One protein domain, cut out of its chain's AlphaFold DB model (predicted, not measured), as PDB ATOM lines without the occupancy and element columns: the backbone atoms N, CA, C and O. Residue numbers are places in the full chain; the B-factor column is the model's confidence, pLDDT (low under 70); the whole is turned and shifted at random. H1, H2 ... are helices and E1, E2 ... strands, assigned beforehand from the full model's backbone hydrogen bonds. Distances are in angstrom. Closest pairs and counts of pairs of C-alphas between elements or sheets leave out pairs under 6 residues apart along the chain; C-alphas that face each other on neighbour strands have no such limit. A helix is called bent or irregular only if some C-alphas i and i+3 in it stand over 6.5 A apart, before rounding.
ATOM      1  N   GLU A   2     112.470 154.859 163.279       55.97
ATOM      2  CA  GLU A   2     113.221 154.277 162.141       55.97
ATOM      3  C   GLU A   2     113.647 155.272 161.043       55.97
ATOM      4  O   GLU A   2     114.735 155.136 160.479       55.97
ATOM      5  N   LEU A   3     112.837 156.304 160.771       56.94
ATOM      6  CA  LEU A   3     113.110 157.311 159.730       56.94
ATOM      7  C   LEU A   3     114.325 158.205 160.046       56.94
ATOM      8  O   LEU A   3     115.070 158.602 159.151       56.94
ATOM      9  N   LEU A   4     114.571 158.491 161.329       57.44
ATOM     10  CA  LEU A   4     115.740 159.261 161.771       57.44
ATOM     11  C   LEU A   4     117.028 158.433 161.681       57.44
ATOM     12  O   LEU A   4     118.083 158.959 161.324       57.44
ATOM     13  N   TYR A   5     116.943 157.129 161.963       60.84
ATOM     14  CA  TYR A   5     118.080 156.216 161.873       60.84
ATOM     15  C   TYR A   5     118.526 156.021 160.418       60.84
ATOM     16  O   TYR A   5     119.710 156.142 160.105       60.84
ATOM     17  N   THR A   6     117.572 155.823 159.507       63.94
ATOM     18  CA  THR A   6     117.838 155.690 158.064       63.94
ATOM     19  C   THR A   6     118.416 156.968 157.459       63.94
ATOM     20  O   THR A   6     119.410 156.893 156.737       63.94
ATOM     21  N   ALA A   7     117.893 158.146 157.815       65.12
ATOM     22  CA  ALA A   7     118.457 159.424 157.371       65.12
ATOM     23  C   ALA A   7     119.894 159.648 157.883       65.12
ATOM     24  O   ALA A   7     120.759 160.122 157.141       65.12
ATOM     25  N   LYS A   8     120.182 159.261 159.135       65.31
ATOM     26  CA  LYS A   8     121.521 159.374 159.735       65.31
ATOM     27  C   LYS A   8     122.531 158.434 159.072       65.31
ATOM     28  O   LYS A   8     123.637 158.865 158.753       65.31
ATOM     29  N   VAL A   9     122.146 157.181 158.816       67.44
ATOM     30  CA  VAL A   9     122.983 156.192 158.112       67.44
ATOM     31  C   VAL A   9     123.232 156.609 156.661       67.44
ATOM     32  O   VAL A   9     124.361 156.511 156.179       67.44
ATOM     33  N   PHE A  10     122.217 157.140 155.976       70.19
ATOM     34  CA  PHE A  10     122.367 157.646 154.613       70.19
ATOM     35  C   PHE A  10     123.350 158.820 154.550       70.19
ATOM     36  O   PHE A  10     124.281 158.801 153.748       70.19
ATOM     37  N   LYS A  11     123.209 159.798 155.454       68.06
ATOM     38  CA  LYS A  11     124.127 160.940 155.548       68.06
ATOM     39  C   LYS A  11     125.571 160.502 155.828       68.06
ATOM     40  O   LYS A  11     126.474 160.938 155.126       68.06
ATOM     41  N   LEU A  12     125.780 159.568 156.761       67.69
ATOM     42  CA  LEU A  12     127.100 158.983 157.046       67.69
ATOM     43  C   LEU A  12     127.732 158.309 155.818       67.69
ATOM     44  O   LEU A  12     128.932 158.454 155.581       67.69
ATOM     45  N   ASN A  13     126.939 157.588 155.022       75.50
ATOM     46  CA  ASN A  13     127.425 156.949 153.798       75.50
ATOM     47  C   ASN A  13     127.776 157.970 152.709       75.50
ATOM     48  O   ASN A  13     128.795 157.810 152.035       75.50
ATOM     49  N   VAL A  14     126.979 159.030 152.561       75.25
ATOM     50  CA  VAL A  14     127.264 160.128 151.625       75.25
ATOM     51  C   VAL A  14     128.533 160.870 152.037       75.25
ATOM     52  O   VAL A  14     129.420 161.048 151.209       75.25
ATOM     53  N   ASP A  15     128.677 161.223 153.315       76.25
ATOM     54  CA  ASP A  15     129.864 161.912 153.830       76.25
ATOM     55  C   ASP A  15     131.128 161.064 153.633       76.25
ATOM     56  O   ASP A  15     132.169 161.570 153.210       76.25
ATOM     57  N   ARG A  16     131.031 159.745 153.850       72.88
ATOM     58  CA  ARG A  16     132.124 158.804 153.583       72.88
ATOM     59  C   ARG A  16     132.481 158.745 152.099       72.88
ATOM     60  O   ARG A  16     133.663 158.806 151.765       72.88
ATOM     61  N   TYR A  17     131.488 158.662 151.216       73.31
ATOM     62  CA  TYR A  17     131.700 158.660 149.767       73.31
ATOM     63  C   TYR A  17     132.345 159.965 149.287       73.31
ATOM     64  O   TYR A  17     133.311 159.939 148.525       73.31
ATOM     65  N   LEU A  18     131.855 161.113 149.763       72.19
ATOM     66  CA  LEU A  18     132.410 162.422 149.429       72.19
ATOM     67  C   LEU A  18     133.836 162.576 149.965       72.19
ATOM     68  O   LEU A  18     134.696 163.079 149.245       72.19
ATOM     69  N   ALA A  19     134.123 162.083 151.172       70.69
ATOM     70  CA  ALA A  19     135.468 162.086 151.742       70.69
ATOM     71  C   ALA A  19     136.435 161.171 150.971       70.69
ATOM     72  O   ALA A  19     137.577 161.560 150.720       70.69
ATOM     73  N   GLU A  20     136.000 159.978 150.556       73.00
ATOM     74  CA  GLU A  20     136.807 159.076 149.724       73.00
ATOM     75  C   GLU A  20     137.030 159.636 148.317       73.00
ATOM     76  O   GLU A  20     138.144 159.566 147.792       73.00
ATOM     77  N   ARG A  21     136.008 160.254 147.719       68.25
ATOM     78  CA  ARG A  21     136.107 160.910 146.413       68.25
ATOM     79  C   ARG A  21     137.026 162.129 146.466       68.25
ATOM     80  O   ARG A  21     137.891 162.267 145.608       68.25
ATOM     81  N   ALA A  22     136.894 162.973 147.487       63.88
ATOM     82  CA  ALA A  22     137.782 164.110 147.711       63.88
ATOM     83  C   ALA A  22     139.223 163.659 147.988       63.88
ATOM     84  O   ALA A  22     140.155 164.286 147.495       63.88
ATOM     85  N   ARG A  23     139.418 162.548 148.717       66.94
ATOM     86  CA  ARG A  23     140.738 161.917 148.867       66.94
ATOM     87  C   ARG A  23     141.305 161.488 147.524       66.94
ATOM     88  O   ARG A  23     142.415 161.890 147.217       66.94
ATOM     89  N   ARG A  24     140.548 160.748 146.709       66.19
ATOM     90  CA  ARG A  24     140.988 160.340 145.363       66.19
ATOM     91  C   ARG A  24     141.405 161.531 144.501       66.19
ATOM     92  O   ARG A  24     142.418 161.442 143.825       66.19
ATOM     93  N   LEU A  25     140.667 162.640 144.562       64.56
ATOM     94  CA  LEU A  25     140.988 163.861 143.813       64.56
ATOM     95  C   LEU A  25     142.241 164.594 144.327       64.56
ATOM     96  O   LEU A  25     142.819 165.380 143.586       64.56
ATOM     97  N   ARG A  26     142.665 164.352 145.573       66.75
ATOM     98  CA  ARG A  26     143.897 164.913 146.159       66.75
ATOM     99  C   ARG A  26     145.110 163.992 146.027       66.75
ATOM    100  O   ARG A  26     146.207 164.397 146.388       66.75
ATOM    101  N   MET A  27     144.923 162.757 145.571       78.19
ATOM    102  CA  MET A  27     146.001 161.777 145.517       78.19
ATOM    103  C   MET A  27     146.854 161.964 144.270       78.19
ATOM    104  O   MET A  27     146.352 162.006 143.145       78.19
ATOM    105  N   LEU A  28     148.167 162.001 144.479       88.38
ATOM    106  CA  LEU A  28     149.121 161.971 143.386       88.38
ATOM    107  C   LEU A  28     149.008 160.620 142.667       88.38
ATOM    108  O   LEU A  28     149.149 159.561 143.281       88.38
ATOM    109  N   THR A  29     148.748 160.669 141.362       92.44
ATOM    110  CA  THR A  29     148.668 159.485 140.501       92.44
ATOM    111  C   THR A  29     149.850 159.487 139.546       92.44
ATOM    112  O   THR A  29     150.084 160.475 138.853       92.44
ATOM    113  N   ILE A  30     150.611 158.396 139.531       93.38
ATOM    114  CA  ILE A  30     151.795 158.227 138.683       93.38
ATOM    115  C   ILE A  30     151.753 156.876 137.982       93.38
ATOM    116  O   ILE A  30     151.136 155.935 138.477       93.38
ATOM    117  N   SER A  31     152.424 156.760 136.841       95.56
ATOM    118  CA  SER A  31     152.523 155.481 136.146       95.56
ATOM    119  C   SER A  31     153.536 154.548 136.815       95.56
ATOM    120  O   SER A  31     154.408 154.968 137.586       95.56
ATOM    121  N   LYS A  32     153.428 153.260 136.492       94.69
ATOM    122  CA  LYS A  32     154.357 152.214 136.914       94.69
ATOM    123  C   LYS A  32     155.802 152.526 136.496       94.69
ATOM    124  O   LYS A  32     156.722 152.357 137.287       94.69
ATOM    125  N   GLU A  33     156.008 153.048 135.293       95.62
ATOM    126  CA  GLU A  33     157.342 153.339 134.758       95.62
ATOM    127  C   GLU A  33     158.015 154.476 135.543       95.62
ATOM    128  O   GLU A  33     159.211 154.429 135.832       95.62
ATOM    129  N   ILE A  34     157.232 155.483 135.951       94.31
ATOM    130  CA  ILE A  34     157.717 156.616 136.750       94.31
ATOM    131  C   ILE A  34     158.204 156.145 138.125       94.31
ATOM    132  O   ILE A  34     159.259 156.592 138.590       94.31
ATOM    133  N   ILE A  35     157.454 155.254 138.783       93.69
ATOM    134  CA  ILE A  35     157.851 154.744 140.100       93.69
ATOM    135  C   ILE A  35     159.071 153.819 139.998       93.69
ATOM    136  O   ILE A  35     159.954 153.915 140.843       93.69
ATOM    137  N   GLU A  36     159.189 152.994 138.954       93.44
ATOM    138  CA  GLU A  36     160.349 152.107 138.758       93.44
ATOM    139  C   GLU A  36     161.656 152.889 138.568       93.44
ATOM    140  O   GLU A  36     162.697 152.497 139.091       93.44
ATOM    141  N   GLN A  37     161.600 154.038 137.893       95.62
ATOM    142  CA  GLN A  37     162.774 154.884 137.667       95.62
ATOM    143  C   GLN A  37     163.157 155.736 138.886       95.62
ATOM    144  O   GLN A  37     164.306 156.148 139.013       95.62
ATOM    145  N   ASN A  38     162.199 156.046 139.769       93.69
ATOM    146  CA  ASN A  38     162.366 157.072 140.805       93.69
ATOM    147  C   ASN A  38     161.786 156.675 142.175       93.69
ATOM    148  O   ASN A  38     161.393 157.543 142.959       93.69
ATOM    149  N   PHE A  39     161.748 155.381 142.501       92.69
ATOM    150  CA  PHE A  39     161.129 154.871 143.733       92.69
ATOM    151  C   PHE A  39     161.585 155.598 145.019       92.69
ATOM    152  O   PHE A  39     160.717 156.024 145.788       92.69
ATOM    153  N   PRO A  40     162.894 155.851 145.255       95.50
ATOM    154  CA  PRO A  40     163.352 156.500 146.490       95.50
ATOM    155  C   PRO A  40     162.801 157.920 146.687       95.50
ATOM    156  O   PRO A  40     162.541 158.342 147.818       95.50
ATOM    157  N   LYS A  41     162.579 158.657 145.591       94.56
ATOM    158  CA  LYS A  41     162.008 160.010 145.618       94.56
ATOM    159  C   LYS A  41     160.567 159.983 146.125       94.56
ATOM    160  O   LYS A  41     160.200 160.796 146.970       94.56
ATOM    161  N   TYR A  42     159.762 159.049 145.621       93.25
ATOM    162  CA  TYR A  42     158.360 158.913 146.018       93.25
ATOM    163  C   TYR A  42     158.208 158.327 147.421       93.25
ATOM    164  O   TYR A  42     157.324 158.760 148.157       93.25
ATOM    165  N   LEU A  43     159.108 157.430 147.832       92.19
ATOM    166  CA  LEU A  43     159.167 156.966 149.216       92.19
ATOM    167  C   LEU A  43     159.435 158.137 150.174       92.19
ATOM    168  O   LEU A  43     158.656 158.367 151.095       92.19
ATOM    169  N   SER A  44     160.456 158.951 149.880       91.69
ATOM    170  CA  SER A  44     160.779 160.155 150.663       91.69
ATOM    171  C   SER A  44     159.618 161.157 150.708       91.69
ATOM    172  O   SER A  44     159.404 161.832 151.716       91.69
ATOM    173  N   LEU A  45     158.860 161.278 149.612       90.12
ATOM    174  CA  LEU A  45     157.683 162.144 149.543       90.12
ATOM    175  C   LEU A  45     156.582 161.667 150.500       90.12
ATOM    176  O   LEU A  45     156.055 162.478 151.261       90.12
ATOM    177  N   ILE A  46     156.270 160.368 150.503       90.50
ATOM    178  CA  ILE A  46     155.275 159.768 151.407       90.50
ATOM    179  C   ILE A  46     155.722 159.883 152.865       90.50
ATOM    180  O   ILE A  46     154.904 160.181 153.732       90.50
ATOM    181  N   GLU A  47     157.006 159.683 153.155       88.00
ATOM    182  CA  GLU A  47     157.541 159.822 154.514       88.00
ATOM    183  C   GLU A  47     157.393 161.249 155.052       88.00
ATOM    184  O   GLU A  47     157.021 161.436 156.210       88.00
ATOM    185  N   ARG A  48     157.639 162.261 154.211       87.44
ATOM    186  CA  ARG A  48     157.566 163.678 154.606       87.44
ATOM    187  C   ARG A  48     156.138 164.206 154.695       87.44
ATOM    188  O   ARG A  48     155.829 164.972 155.601       87.44
ATOM    189  N   THR A  49     155.292 163.846 153.736       86.75
ATOM    190  CA  THR A  49     153.941 164.419 153.599       86.75
ATOM    191  C   THR A  49     152.871 163.556 154.267       86.75
ATOM    192  O   THR A  49     151.866 164.065 154.761       86.75
ATOM    193  N   GLY A  50     153.079 162.239 154.309       84.38
ATOM    194  CA  GLY A  50     152.057 161.271 154.690       84.38
ATOM    195  C   GLY A  50     150.895 161.169 153.697       84.38
ATOM    196  O   GLY A  50     149.862 160.613 154.070       84.38
ATOM    197  N   GLU A  51     151.028 161.724 152.487       85.44
ATOM    198  CA  GLU A  51     150.012 161.656 151.433       85.44
ATOM    199  C   GLU A  51     150.074 160.319 150.682       85.44
ATOM    200  O   GLU A  51     151.148 159.759 150.456       85.44
ATOM    201  N   ASP A  52     148.907 159.795 150.300       89.19
ATOM    202  CA  ASP A  52     148.802 158.550 149.537       89.19
ATOM    203  C   ASP A  52     149.164 158.787 148.058       89.19
ATOM    204  O   ASP A  52     148.723 159.765 147.447       89.19
ATOM    205  N   ILE A  53     149.882 157.834 147.457       92.88
ATOM    206  CA  ILE A  53     150.205 157.814 146.022       92.88
ATOM    207  C   ILE A  53     149.539 156.599 145.374       92.88
ATOM    208  O   ILE A  53     149.633 155.485 145.895       92.88
ATOM    209  N   VAL A  54     148.888 156.789 144.224       93.06
ATOM    210  CA  VAL A  54     148.398 155.688 143.378       93.06
ATOM    211  C   VAL A  54     149.320 155.502 142.188       93.06
ATOM    212  O   VAL A  54     149.649 156.445 141.476       93.06
ATOM    213  N   ILE A  55     149.711 154.254 141.977       94.44
ATOM    214  CA  ILE A  55     150.488 153.809 140.832       94.44
ATOM    215  C   ILE A  55     149.524 153.157 139.845       94.44
ATOM    216  O   ILE A  55     148.761 152.267 140.235       94.44
ATOM    217  N   THR A  56     149.569 153.566 138.582       94.56
ATOM    218  CA  THR A  56     148.740 153.019 137.503       94.56
ATOM    219  C   THR A  56     149.564 152.257 136.471       94.56
ATOM    220  O   THR A  56     150.756 152.490 136.294       94.56
ATOM    221  N   SER A  57     148.904 151.348 135.759       93.94
ATOM    222  CA  SER A  57     149.386 150.750 134.517       93.94
ATOM    223  C   SER A  57     148.437 151.196 133.406       93.94
ATOM    224  O   SER A  57     147.329 150.671 133.289       93.94
ATOM    225  N   GLY A  58     148.828 152.217 132.641       89.94
ATOM    226  CA  GLY A  58     147.896 152.950 131.779       89.94
ATOM    227  C   GLY A  58     146.830 153.678 132.609       89.94
ATOM    228  O   GLY A  58     147.158 154.364 133.578       89.94
ATOM    229  N   GLU A  59     145.556 153.493 132.261       85.31
ATOM    230  CA  GLU A  59     144.417 154.085 132.983       85.31
ATOM    231  C   GLU A  59     144.001 153.289 134.233       85.31
ATOM    232  O   GLU A  59     143.173 153.741 135.025       85.31
ATOM    233  N   MET A  60     144.580 152.102 134.438       91.00
ATOM    234  CA  MET A  60     144.161 151.192 135.499       91.00
ATOM    235  C   MET A  60     145.000 151.387 136.770       91.00
ATOM    236  O   MET A  60     146.225 151.246 136.714       91.00
ATOM    237  N   PRO A  61     144.387 151.660 137.937       91.75
ATOM    238  CA  PRO A  61     145.103 151.692 139.209       91.75
ATOM    239  C   PRO A  61     145.609 150.294 139.580       91.75
ATOM    240  O   PRO A  61     144.853 149.325 139.548       91.75
ATOM    241  N   LEU A  62     146.885 150.206 139.954       94.31
ATOM    242  CA  LEU A  62     147.584 148.951 140.232       94.31
ATOM    243  C   LEU A  62     147.974 148.829 141.710       94.31
ATOM    244  O   LEU A  62     147.661 147.830 142.351       94.31
ATOM    245  N   ILE A  63     148.653 149.839 142.260       92.62
ATOM    246  CA  ILE A  63     149.160 149.836 143.642       92.62
ATOM    247  C   ILE A  63     148.812 151.161 144.312       92.62
ATOM    248  O   ILE A  63     148.841 152.215 143.683       92.62
ATOM    249  N   LYS A  64     148.533 151.116 145.617       91.56
ATOM    250  CA  LYS A  64     148.494 152.307 146.464       91.56
ATOM    251  C   LYS A  64     149.626 152.255 147.481       91.56
ATOM    252  O   LYS A  64     149.691 151.318 148.273       91.56
ATOM    253  N   LEU A  65     150.471 153.277 147.485       90.44
ATOM    254  CA  LEU A  65     151.458 153.502 148.532       90.44
ATOM    255  C   LEU A  65     150.869 154.465 149.565       90.44
ATOM    256  O   LEU A  65     150.327 155.511 149.213       90.44
ATOM    257  N   THR A  66     150.947 154.095 150.839       89.19
ATOM    258  CA  THR A  66     150.401 154.881 151.951       89.19
ATOM    259  C   THR A  66     151.348 154.813 153.137       89.19
ATOM    260  O   THR A  66     151.955 153.771 153.402       89.19
ATOM    261  N   SER A  67     151.475 155.925 153.856       86.81
ATOM    262  CA  SER A  67     152.213 155.940 155.111       86.81
ATOM    263  C   SER A  67     151.422 155.185 156.177       86.81
ATOM    264  O   SER A  67     150.270 155.512 156.483       86.81
ATOM    265  N   LEU A  68     152.055 154.186 156.788       82.88
ATOM    266  CA  LEU A  68     151.503 153.487 157.940       82.88
ATOM    267  C   LEU A  68     151.654 154.375 159.181       82.88
ATOM    268  O   LEU A  68     152.530 154.162 160.017       82.88
TER     269      LEU A  68
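What this domain is: This is residues 2 to 68 of the 102 residues of an uncharacterized protein of Desulfococcus sp (UniProt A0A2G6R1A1). A small three-stranded sheet, E1, E2 and E3, has the kinked helix H2 over one face and no named helix over the other, while the long helix H1 sticks out from this small body as an arm, its residues 2 to 22 standing free. The arm makes the length of the whole; the knee of H2, residues 36 to 41, also stands free. The printed part has 67 residues with two named helices and three named strands, in the order H1, E1, H2, E2, E3, and its class is mixed, helices and strands. The sheet runs E1, E2, E3 and is mixed, with one parallel and one antiparallel pair. The whole is only just extended, close to loose, with a radius of gyration of the C-alphas of 16.5 A and spans of 55 by 27 by 16 A.

How they stand to each other: In the sheet, E2, residues 53 to 57, is the inner strand. The edge strand E1, residues 28 to 31, is parallel to E2 at 28 degrees between directions, with N 56 and O 30 2.8 A apart, within hydrogen-bond range. The other edge strand, E3, residues 60 to 65, forms a hairpin with E2, antiparallel at 148 degrees, with N 55 and O 63 2.8 A apart, within hydrogen-bond range. H2, residues 32 to 49, is on the sheet at a height over the sheet of 7.1 A. It lies only just over E1 and E2, with 3 C-alphas falling on each, and runs along the strands, at 9 degrees to E1 on the local plane. The closest C-alphas of H2 and E2 are those of Lys 32 and Thr 56, 5.7 A apart. H2 has a kink of 91 degrees near residue 39 and is irregular, with C-alphas 37 and 40 9.0 A apart. E1, H2 and E2 make a strand-helix-strand unit, two parallel neighbour strands with a helix between, and its crossover is right-handed. With H2 on one face, the sheet and helix form two layers. H1, residues 2 to 26, is not on the sheet and is apart from H2, E2 and E3. Every O i to N i+4 pair is within hydrogen-bond range in H1, and 12 of 14 are in H2.

Where its parts are: E1 measures 10.3 A from first to last C-alpha, E2 13.5 A and E3 15.1 A; C-alpha 65, where E3 ends, is at (151.458, 153.502, 148.532). H2 measures 20.7 A. H1 measures 36.2 A, from C-alpha 2 at (113.221, 154.277, 162.141) to C-alpha 26 at (143.897, 164.913, 146.159).

The domain as a whole: The two C-alphas farthest apart are those of Glu 2 and Gln 37, 55.3 A. Without the stretches that stand free, the body of 40 residues spans 27 by 21 by 14 A. The printed part has no cut, and the four links are tight. The mean pLDDT of the printed part is 82.2; residues 2 to 9, 11 to 12 and 21 to 26 are under 70.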